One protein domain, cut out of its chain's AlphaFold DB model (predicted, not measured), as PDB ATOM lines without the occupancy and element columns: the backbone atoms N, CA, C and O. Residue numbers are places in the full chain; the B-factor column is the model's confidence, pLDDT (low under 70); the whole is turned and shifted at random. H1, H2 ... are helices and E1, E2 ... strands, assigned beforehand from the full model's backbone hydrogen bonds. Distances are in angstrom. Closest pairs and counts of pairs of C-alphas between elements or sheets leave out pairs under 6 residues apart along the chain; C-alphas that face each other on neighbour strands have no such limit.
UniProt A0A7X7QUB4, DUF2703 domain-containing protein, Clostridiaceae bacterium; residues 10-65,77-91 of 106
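AT A GLANCE: This is residues 10 to 65 and 77 to 91 of the 106 residues of the protein "DUF2703 domain-containing protein" of Clostridiaceae bacterium (UniProt A0A7X7QUB4). A small staggered sheet of three strands, with the long strand E2 as its spine, lies between helices at the two ends of an elongated, loosely built model. At one end of E2, H1 and H3 cross steeply and pack on each other, only grazing the sheet; at its other end H2 leads away by itself. The printed part has 71 residues, with E1, H1, E2, E3, H2 and H3 in that order along the chain; the sheet's order is E1, E2, E3, all antiparallel, and the class is mixed, helices and strands. The whole is loose, with a radius of gyration of the C-alphas of 14.6 A, and the C-alphas span 47 by 27 by 15 A.

IN THESE COORDINATES: In the sheet, E2 covers residues 36 to 42 and is 18.5 A long from first to last C-alpha, starting at C-alpha 36 at (30.770, 36.992, 1.106). E1 is residues 20 to 23, 10.7 A, and E3 is residues 45 to 47, 6.7 A. H1 is residues 25 to 31, 9.8 A. H2, the longest helix by residues, covers residues 52 to 64 over 18.6 A and ends at C-alpha 64 at (46.589, 8.686, -3.261). H3 covers residues 80 to 91 over 16.2 A and ends at C-alpha 91 at (14.188, 41.699, 3.457).

HOW THE PARTS SIT: The inner strand E2 has staggered pairing: its residues 36 to 39 pair with E1 and its residues 40 to 42 with E3. E1 and E2 are antiparallel at 128 degrees, with N 37 and O 22 at 2.9 A, within hydrogen-bond range. E2 and E3 form a hairpin, antiparallel at 137 degrees, with N 40 and O 47 at 2.8 A, within hydrogen-bond range. H1 is on the sheet but only grazes it, with its residues 25 to 28. H3 likewise only grazes it, with its residues 80 to 85; the closest C-alphas of H3 and E2, those of Asn 81 and Lys 36, are 5.8 A apart. H1 and H3 touch, with the C-alphas of Ala 31 and Lys 89 closest at 4.3 A, and run the same way at a steep tilt of 55 degrees. H2 is not on the sheet, but only just, with 4 pairs of C-alphas within 10 A; the closest C-alphas of H2 and E2 are those of Met 54 and Tyr 42, 7.2 A apart. H2 is apart from both H1 and H3. In H1, H2 and H3 every O i to N i+4 pair is within hydrogen-bond range.

THE WHOLE: The two C-alphas farthest apart, those of Glu 64 and Arg 91, are 46.7 A apart. Residues 66 to 76 are not printed, and C-alphas 65 and 77 are 28.7 A apart across this cut, which lies in the link from H2 to H3. The links printed whole, E1 to H1, H1 to E2, E2 to E3 and E3 to H2, are tight. The mean pLDDT of the printed part is 90.8, and no printed residue is under 70.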
ATOM      1  N   ILE A  10      34.518  15.684  -3.161       84.75
ATOM      2  CA  ILE A  10      34.836  14.379  -3.744       84.75
ATOM      3  C   ILE A  10      34.725  13.337  -2.629       84.75
ATOM      4  O   ILE A  10      35.249  13.515  -1.531       84.75
ATOM      5  N   ASN A  11      33.938  12.283  -2.857       81.62
ATOM      6  CA  ASN A  11      33.589  11.262  -1.852       81.62
ATOM      7  C   ASN A  11      33.058  11.830  -0.517       81.62
ATOM      8  O   ASN A  11      33.180  11.217   0.542       81.62
ATOM      9  N   GLY A  12      32.429  13.009  -0.558       81.69
ATOM     10  CA  GLY A  12      31.898  13.690   0.624       81.69
ATOM     11  C   GLY A  12      32.898  14.587   1.363       81.69
ATOM     12  O   GLY A  12      32.517  15.156   2.389       81.69
ATOM     13  N   TYR A  13      34.109  14.762   0.830       81.62
ATOM     14  CA  TYR A  13      35.162  15.617   1.384       81.62
ATOM     15  C   TYR A  13      35.275  16.900   0.606       81.62
ATOM     16  O   TYR A  13      35.317  16.869  -0.616       81.62
ATOM     17  N   ASP A  14      35.296  18.010   1.332       87.81
ATOM     18  CA  ASP A  14      35.597  19.307   0.751       87.81
ATOM     19  C   ASP A  14      37.017  19.276   0.195       87.81
ATOM     20  O   ASP A  14      37.952  18.973   0.935       87.81
ATOM     21  N   ILE A  15      37.154  19.530  -1.104       86.12
ATOM     22  CA  ILE A  15      38.452  19.445  -1.781       86.12
ATOM     23  C   ILE A  15      39.384  20.590  -1.370       86.12
ATOM     24  O   ILE A  15      40.596  20.494  -1.519       86.12
ATOM     25  N   PHE A  16      38.815  21.644  -0.779       84.56
ATOM     26  CA  PHE A  16      39.543  22.747  -0.177       84.56
ATOM     27  C   PHE A  16      39.386  22.653   1.345       84.56
ATOM     28  O   PHE A  16      38.283  22.791   1.881       84.56
ATOM     29  N   SER A  17      40.484  22.378   2.050       72.50
ATOM     30  CA  SER A  17      40.494  22.183   3.508       72.50
ATOM     31  C   SER A  17      40.197  23.472   4.279       72.50
ATOM     32  O   SER A  17      39.499  23.439   5.293       72.50
ATOM     33  N   THR A  18      40.687  24.605   3.776       84.06
ATOM     34  CA  THR A  18      40.462  25.935   4.347       84.06
ATOM     35  C   THR A  18      39.293  26.627   3.644       84.06
ATOM     36  O   THR A  18      39.037  26.434   2.451       84.06
ATOM     37  N   VAL A  19      38.546  27.430   4.401       90.12
ATOM     38  CA  VAL A  19      37.506  28.310   3.860       90.12
ATOM     39  C   VAL A  19      38.083  29.716   3.794       90.12
ATOM     40  O   VAL A  19      38.439  30.279   4.826       90.12
ATOM     41  N   TYR A  20      38.169  30.252   2.581       92.31
ATOM     42  CA  TYR A  20      38.487  31.647   2.310       92.31
ATOM     43  C   TYR A  20      37.254  32.304   1.684       92.31
ATOM     44  O   TYR A  20      36.548  31.666   0.899       92.31
ATOM     45  N   GLU A  21      36.955  33.546   2.064       94.94
ATOM     46  CA  GLU A  21      35.752  34.249   1.620       94.94
ATOM     47  C   GLU A  21      36.065  35.676   1.179       94.94
ATOM     48  O   GLU A  21      36.806  36.397   1.849       94.94
ATOM     49  N   ASN A  22      35.444  36.103   0.084       94.44
ATOM     50  CA  ASN A  22      35.533  37.458  -0.449       94.44
ATOM     51  C   ASN A  22      34.149  37.982  -0.857       94.44
ATOM     52  O   ASN A  22      33.162  37.246  -0.869       94.44
ATOM     53  N   GLU A  23      34.056  39.278  -1.144       94.88
ATOM     54  CA  GLU A  23      32.804  39.898  -1.581       94.88
ATOM     55  C   GLU A  23      32.381  39.361  -2.957       94.88
ATOM     56  O   GLU A  23      33.136  39.459  -3.919       94.88
ATOM     57  N   CYS A  24      31.154  38.841  -3.077       94.50
ATOM     58  CA  CYS A  24      30.596  38.404  -4.364       94.50
ATOM     59  C   CYS A  24      29.477  39.343  -4.781       94.50
ATOM     60  O   CYS A  24      28.357  39.271  -4.276       94.50
ATOM     61  N   GLY A  25      29.755  40.192  -5.774       92.50
ATOM     62  CA  GLY A  25      28.760  41.120  -6.323       92.50
ATOM     63  C   GLY A  25      27.491  40.411  -6.813       92.50
ATOM     64  O   GLY A  25      26.384  40.917  -6.641       92.50
ATOM     65  N   CYS A  26      27.648  39.194  -7.333       91.75
ATOM     66  CA  CYS A  26      26.585  38.273  -7.717       91.75
ATOM     67  C   CYS A  26      25.547  38.034  -6.608       91.75
ATOM     68  O   CYS A  26      24.367  38.362  -6.742       91.75
ATOM     69  N   CYS A  27      25.991  37.450  -5.498       94.38
ATOM     70  CA  CYS A  27      25.151  37.091  -4.368       94.38
ATOM     71  C   CYS A  27      24.731  38.324  -3.582       94.38
ATOM     72  O   CYS A  27      23.598  38.348  -3.108       94.38
ATOM     73  N   SER A  28      25.575  39.357  -3.525       94.75
ATOM     74  CA  SER A  28      25.208  40.624  -2.906       94.75
ATOM     75  C   SER A  28      24.031  41.288  -3.616       94.75
ATOM     76  O   SER A  28      23.094  41.753  -2.971       94.75
ATOM     77  N   SER A  29      24.003  41.243  -4.951       94.19
ATOM     78  CA  SER A  29      22.874  41.740  -5.748       94.19
ATOM     79  C   SER A  29      21.596  40.938  -5.486       94.19
ATOM     80  O   SER A  29      20.525  41.510  -5.299       94.19
ATOM     81  N   ILE A  30      21.706  39.607  -5.415       92.94
ATOM     82  CA  ILE A  30      20.568  38.711  -5.148       92.94
ATOM     83  C   ILE A  30      19.999  38.929  -3.741       92.94
ATOM     84  O   ILE A  30      18.781  38.927  -3.559       92.94
ATOM     85  N   ALA A  31      20.869  39.094  -2.745       93.94
ATOM     86  CA  ALA A  31      20.475  39.303  -1.359       93.94
ATOM     87  C   ALA A  31      20.129  40.765  -1.052       93.94
ATOM     88  O   ALA A  31      19.560  41.028  -0.002       93.94
ATOM     89  N   SER A  32      20.459  41.713  -1.937       93.19
ATOM     90  CA  SER A  32      20.395  43.149  -1.625       93.19
ATOM     91  C   SER A  32      21.140  43.495  -0.321       93.19
ATOM     92  O   SER A  32      20.680  44.319   0.464       93.19
ATOM     93  N   GLU A  33      22.263  42.818  -0.074       93.19
ATOM     94  CA  GLU A  33      23.083  42.904   1.142       93.19
ATOM     95  C   GLU A  33      24.535  42.542   0.802       93.19
ATOM     96  O   GLU A  33      24.755  41.820  -0.164       93.19
ATOM     97  N   SER A  34      25.531  42.998   1.567       95.38
ATOM     98  CA  SER A  34      26.926  42.597   1.338       95.38
ATOM     99  C   SER A  34      27.154  41.136   1.738       95.38
ATOM    100  O   SER A  34      27.230  40.794   2.920       95.38
ATOM    101  N   VAL A  35      27.252  40.253   0.743       95.69
ATOM    102  CA  VAL A  35      27.443  38.812   0.928       95.69
ATOM    103  C   VAL A  35      28.855  38.414   0.525       95.69
ATOM    104  O   VAL A  35      29.335  38.736  -0.566       95.69
ATOM    105  N   LYS A  36      29.497  37.639   1.401       96.19
ATOM    106  CA  LYS A  36      30.770  36.992   1.106       96.19
ATOM    107  C   LYS A  36      30.559  35.553   0.651       96.19
ATOM    108  O   LYS A  36      29.850  34.785   1.304       96.19
ATOM    109  N   CYS A  37      31.165  35.192  -0.470       95.44
ATOM    110  CA  CYS A  37      31.144  33.837  -1.007       95.44
ATOM    111  C   CYS A  37      32.516  33.193  -0.873       95.44
ATOM    112  O   CYS A  37      33.513  33.867  -0.623       95.44
ATOM    113  N   ARG A  38      32.551  31.870  -1.018       95.00
ATOM    114  CA  ARG A  38      33.795  31.120  -0.997       95.00
ATOM    115  C   ARG A  38      34.636  31.507  -2.206       95.00
ATOM    116  O   ARG A  38      34.170  31.382  -3.336       95.00
ATOM    117  N   ALA A  39      35.876  31.880  -1.932       94.38
ATOM    118  CA  ALA A  39      36.933  32.011  -2.915       94.38
ATOM    119  C   ALA A  39      38.034  30.987  -2.620       94.38
ATOM    120  O   ALA A  39      38.050  30.328  -1.572       94.38
ATOM    121  N   TYR A  40      38.923  30.812  -3.584       92.44
ATOM    122  CA  TYR A  40      39.881  29.724  -3.603       92.44
ATOM    123  C   TYR A  40      41.285  30.280  -3.765       92.44
ATOM    124  O   TYR A  40      41.573  30.954  -4.746       92.44
ATOM    125  N   GLU A  41      42.146  29.993  -2.797       89.19
ATOM    126  CA  GLU A  41      43.558  30.347  -2.867       89.19
ATOM    127  C   GLU A  41      44.338  29.204  -3.522       89.19
ATOM    128  O   GLU A  41      44.192  28.040  -3.133       89.19
ATOM    129  N   TYR A  42      45.154  29.531  -4.518       87.56
ATOM    130  CA  TYR A  42      46.029  28.582  -5.195       87.56
ATOM    131  C   TYR A  42      47.267  29.303  -5.722       87.56
ATOM    132  O   TYR A  42      47.154  30.346  -6.355       87.56
ATOM    133  N   GLU A  43      48.451  28.766  -5.415       88.50
ATOM    134  CA  GLU A  43      49.750  29.333  -5.823       88.50
ATOM    135  C   GLU A  43      49.950  30.823  -5.457       88.50
ATOM    136  O   GLU A  43      50.698  31.541  -6.113       88.50
ATOM    137  N   GLY A  44      49.328  31.282  -4.363       89.12
ATOM    138  CA  GLY A  44      49.428  32.665  -3.873       89.12
ATOM    139  C   GLY A  44      48.420  33.640  -4.491       89.12
ATOM    140  O   GLY A  44      48.381  34.800  -4.089       89.12
ATOM    141  N   GLU A  45      47.582  33.169  -5.414       91.12
ATOM    142  CA  GLU A  45      46.514  33.941  -6.046       91.12
ATOM    143  C   GLU A  45      45.136  33.510  -5.526       91.12
ATOM    144  O   GLU A  45      44.940  32.376  -5.079       91.12
ATOM    145  N   VAL A  46      44.162  34.422  -5.592       91.12
ATOM    146  CA  VAL A  46      42.782  34.195  -5.140       91.12
ATOM    147  C   VAL A  46      41.835  34.185  -6.335       91.12
ATOM    148  O   VAL A  46      41.797  35.128  -7.122       91.12
ATOM    149  N   TYR A  47      41.012  33.143  -6.418       92.38
ATOM    150  CA  TYR A  47      40.061  32.919  -7.498       92.38
ATOM    151  C   TYR A  47      38.627  32.840  -6.970       92.38
ATOM    152  O   TYR A  47      38.352  32.142  -5.995       92.38
ATOM    153  N   ASP A  48      37.682  33.476  -7.664       91.31
ATOM    154  CA  ASP A  48      36.243  33.344  -7.371       91.31
ATOM    155  C   ASP A  48      35.678  31.992  -7.834       91.31
ATOM    156  O   ASP A  48      34.680  31.486  -7.319       91.31
ATOM    157  N   VAL A  49      36.328  31.395  -8.834       91.31
ATOM    158  CA  VAL A  49      35.971  30.107  -9.425       91.31
ATOM    159  C   VAL A  49      37.230  29.244  -9.436       91.31
ATOM    160  O   VAL A  49      38.256  29.704  -9.934       91.31
ATOM    161  N   PRO A  50      37.187  28.010  -8.907       92.38
ATOM    162  CA  PRO A  50      38.375  27.176  -8.854       92.38
ATOM    163  C   PRO A  50      38.763  26.749 -10.271       92.38
ATOM    164  O   PRO A  50      37.895  26.430 -11.090       92.38
ATOM    165  N   THR A  51      40.064  26.733 -10.559       92.75
ATOM    166  CA  THR A  51      40.559  26.328 -11.876       92.75
ATOM    167  C   THR A  51      40.463  24.812 -12.069       92.75
ATOM    168  O   THR A  51      40.257  24.040 -11.123       92.75
ATOM    169  N   VAL A  52      40.614  24.361 -13.315       94.12
ATOM    170  CA  VAL A  52      40.603  22.927 -13.643       94.12
ATOM    171  C   VAL A  52      41.771  22.213 -12.965       94.12
ATOM    172  O   VAL A  52      41.605  21.091 -12.489       94.12
ATOM    173  N   GLU A  53      42.925  22.867 -12.874       93.50
ATOM    174  CA  GLU A  53      44.143  22.369 -12.237       93.50
ATOM    175  C   GLU A  53      43.911  22.111 -10.747       93.50
ATOM    176  O   GLU A  53      44.157  21.000 -10.280       93.50
ATOM    177  N   MET A  54      43.329  23.080 -10.029       91.44
ATOM    178  CA  MET A  54      43.003  22.964  -8.599       91.44
ATOM    179  C   MET A  54      42.110  21.756  -8.314       91.44
ATOM    180  O   MET A  54      42.346  20.976  -7.384       91.44
ATOM    181  N   VAL A  55      41.060  21.598  -9.124       92.00
ATOM    182  CA  VAL A  55      40.122  20.486  -8.977       92.00
ATOM    183  C   VAL A  55      40.822  19.170  -9.301       92.00
ATOM    184  O   VAL A  55      40.733  18.238  -8.505       92.00
ATOM    185  N   SER A  56      41.549  19.101 -10.420       92.94
ATOM    186  CA  SER A  56      42.244  17.895 -10.889       92.94
ATOM    187  C   SER A  56      43.284  17.399  -9.886       92.94
ATOM    188  O   SER A  56      43.293  16.216  -9.543       92.94
ATOM    189  N   GLU A  57      44.114  18.301  -9.359       90.69
ATOM    190  CA  GLU A  57      45.117  17.989  -8.339       90.69
ATOM    191  C   GLU A  57      44.456  17.441  -7.065       90.69
ATOM    192  O   GLU A  57      44.909  16.448  -6.496       90.69
ATOM    193  N   SER A  58      43.331  18.032  -6.653       87.81
ATOM    194  CA  SER A  58      42.577  17.560  -5.490       87.81
ATOM    195  C   SER A  58      42.005  16.153  -5.687       87.81
ATOM    196  O   SER A  58      42.006  15.358  -4.744       87.81
ATOM    197  N   ILE A  59      41.552  15.811  -6.903       88.81
ATOM    198  CA  ILE A  59      41.094  14.448  -7.224       88.81
ATOM    199  C   ILE A  59      42.249  13.456  -7.065       88.81
ATOM    200  O   ILE A  59      42.088  12.424  -6.415       88.81
ATOM    201  N   LEU A  60      43.410  13.773  -7.646       90.44
ATOM    202  CA  LEU A  60      44.591  12.908  -7.614       90.44
ATOM    203  C   LEU A  60      45.074  12.682  -6.179       90.44
ATOM    204  O   LEU A  60      45.199  11.531  -5.760       90.44
ATOM    205  N   LYS A  61      45.217  13.758  -5.392       86.19
ATOM    206  CA  LYS A  61      45.576  13.685  -3.964       86.19
ATOM    207  C   LYS A  61      44.646  12.757  -3.192       86.19
ATOM    208  O   LYS A  61      45.092  12.013  -2.324       86.19
ATOM    209  N   GLN A  62      43.355  12.779  -3.512       82.81
ATOM    210  CA  GLN A  62      42.379  11.952  -2.821       82.81
ATOM    211  C   GLN A  62      42.448  10.466  -3.188       82.81
ATOM    212  O   GLN A  62      42.165   9.620  -2.341       82.81
ATOM    213  N   ILE A  63      42.818  10.140  -4.430       85.38
ATOM    214  CA  ILE A  63      43.082   8.756  -4.852       85.38
ATOM    215  C   ILE A  63      44.317   8.213  -4.122       85.38
ATOM    216  O   ILE A  63      44.314   7.065  -3.677       85.38
ATOM    217  N   GLU A  64      45.352   9.041  -3.966       83.94
ATOM    218  CA  GLU A  64      46.589   8.686  -3.261       83.94
ATOM    219  C   GLU A  64      46.382   8.553  -1.746       83.94
ATOM    220  O   GLU A  64      46.934   7.654  -1.107       83.94
ATOM    221  N   SER A  65      45.553   9.418  -1.154       74.81
ATOM    222  CA  SER A  65      45.226   9.386   0.270       74.81
ATOM    223  C   SER A  65      44.199   8.286   0.581       74.81
ATOM    224  O   SER A  65      43.030   8.552   0.856       74.81
ATOM    225  N   VAL A  77      25.717  24.354  12.802       91.69
ATOM    226  CA  VAL A  77      25.360  25.750  13.080       91.69
ATOM    227  C   VAL A  77      25.496  26.525  11.774       91.69
ATOM    228  O   VAL A  77      26.489  26.342  11.062       91.69
ATOM    229  N   ILE A  78      24.501  27.345  11.447       93.25
ATOM    230  CA  ILE A  78      24.523  28.158  10.233       93.25
ATOM    231  C   ILE A  78      25.638  29.225  10.330       93.25
ATOM    232  O   ILE A  78      25.705  29.928  11.337       93.25
ATOM    233  N   PRO A  79      26.550  29.304   9.346       93.75
ATOM    234  CA  PRO A  79      27.577  30.340   9.274       93.75
ATOM    235  C   PRO A  79      27.006  31.721   8.930       93.75
ATOM    236  O   PRO A  79      25.928  31.835   8.344       93.75
ATOM    237  N   GLU A  80      27.763  32.760   9.271       93.88
ATOM    238  CA  GLU A  80      27.372  34.166   9.129       93.88
ATOM    239  C   GLU A  80      27.077  34.568   7.680       93.88
ATOM    240  O   GLU A  80      26.039  35.158   7.414       93.88
ATOM    241  N   ASN A  81      27.914  34.180   6.718       93.44
ATOM    242  CA  ASN A  81      27.697  34.511   5.307       93.44
ATOM    243  C   ASN A  81      26.345  34.003   4.764       93.44
ATOM    244  O   ASN A  81      25.671  34.695   4.000       93.44
ATOM    245  N   LEU A  82      25.931  32.802   5.180       95.06
ATOM    246  CA  LEU A  82      24.649  32.222   4.806       95.06
ATOM    247  C   LEU A  82      23.502  32.944   5.512       95.06
ATOM    248  O   LEU A  82      22.487  33.202   4.869       95.06
ATOM    249  N   LEU A  83      23.660  33.291   6.795       95.75
ATOM    250  CA  LEU A  83      22.684  34.117   7.514       95.75
ATOM    251  C   LEU A  83      22.460  35.443   6.783       95.75
ATOM    252  O   LEU A  83      21.330  35.731   6.399       95.75
ATOM    253  N   THR A  84      23.533  36.179   6.491       95.38
ATOM    254  CA  THR A  84      23.487  37.464   5.782       95.38
ATOM    255  C   THR A  84      22.782  37.346   4.431       95.38
ATOM    256  O   THR A  84      21.897  38.145   4.120       95.38
ATOM    257  N   PHE A  85      23.106  36.312   3.645       95.81
ATOM    258  CA  PHE A  85      22.450  36.070   2.360       95.81
ATOM    259  C   PHE A  85      20.939  35.845   2.506       95.81
ATOM    260  O   PHE A  85      20.146  36.463   1.792       95.81
ATOM    261  N   PHE A  86      20.524  34.946   3.405       94.88
ATOM    262  CA  PHE A  86      19.109  34.607   3.552       94.88
ATOM    263  C   PHE A  86      18.309  35.745   4.185       94.88
ATOM    264  O   PHE A  86      17.203  36.017   3.727       94.88
ATOM    265  N   GLU A  87      18.860  36.454   5.165       95.19
ATOM    266  CA  GLU A  87      18.206  37.624   5.751       95.19
ATOM    267  C   GLU A  87      18.027  38.752   4.735       95.19
ATOM    268  O   GLU A  87      16.934  39.309   4.634       95.19
ATOM    269  N   GLY A  88      19.060  39.062   3.945       93.56
ATOM    270  CA  GLY A  88      18.958  40.053   2.874       93.56
ATOM    271  C   GLY A  88      17.880  39.673   1.857       93.56
ATOM    272  O   GLY A  88      17.004  40.477   1.525       93.56
ATOM    273  N   LYS A  89      17.865  38.404   1.437       92.44
ATOM    274  CA  LYS A  89      16.856  37.874   0.513       92.44
ATOM    275  C   LYS A  89      15.429  37.957   1.069       92.44
ATOM    276  O   LYS A  89      14.494  38.213   0.313       92.44
ATOM    277  N   GLU A  90      15.233  37.725   2.362       92.75
ATOM    278  CA  GLU A  90      13.910  37.859   2.978       92.75
ATOM    279  C   GLU A  90      13.501  39.334   3.124       92.75
ATOM    280  O   GLU A  90      12.355  39.671   2.825       92.75
ATOM    281  N   ARG A  91      14.436  40.243   3.449       88.88
ATOM    282  CA  ARG A  91      14.188  41.699   3.457       88.88
ATOM    283  C   ARG A  91      13.783  42.233   2.080       88.88
ATOM    284  O   ARG A  91      12.855  43.035   1.977       88.88
TER     285      ARG A  91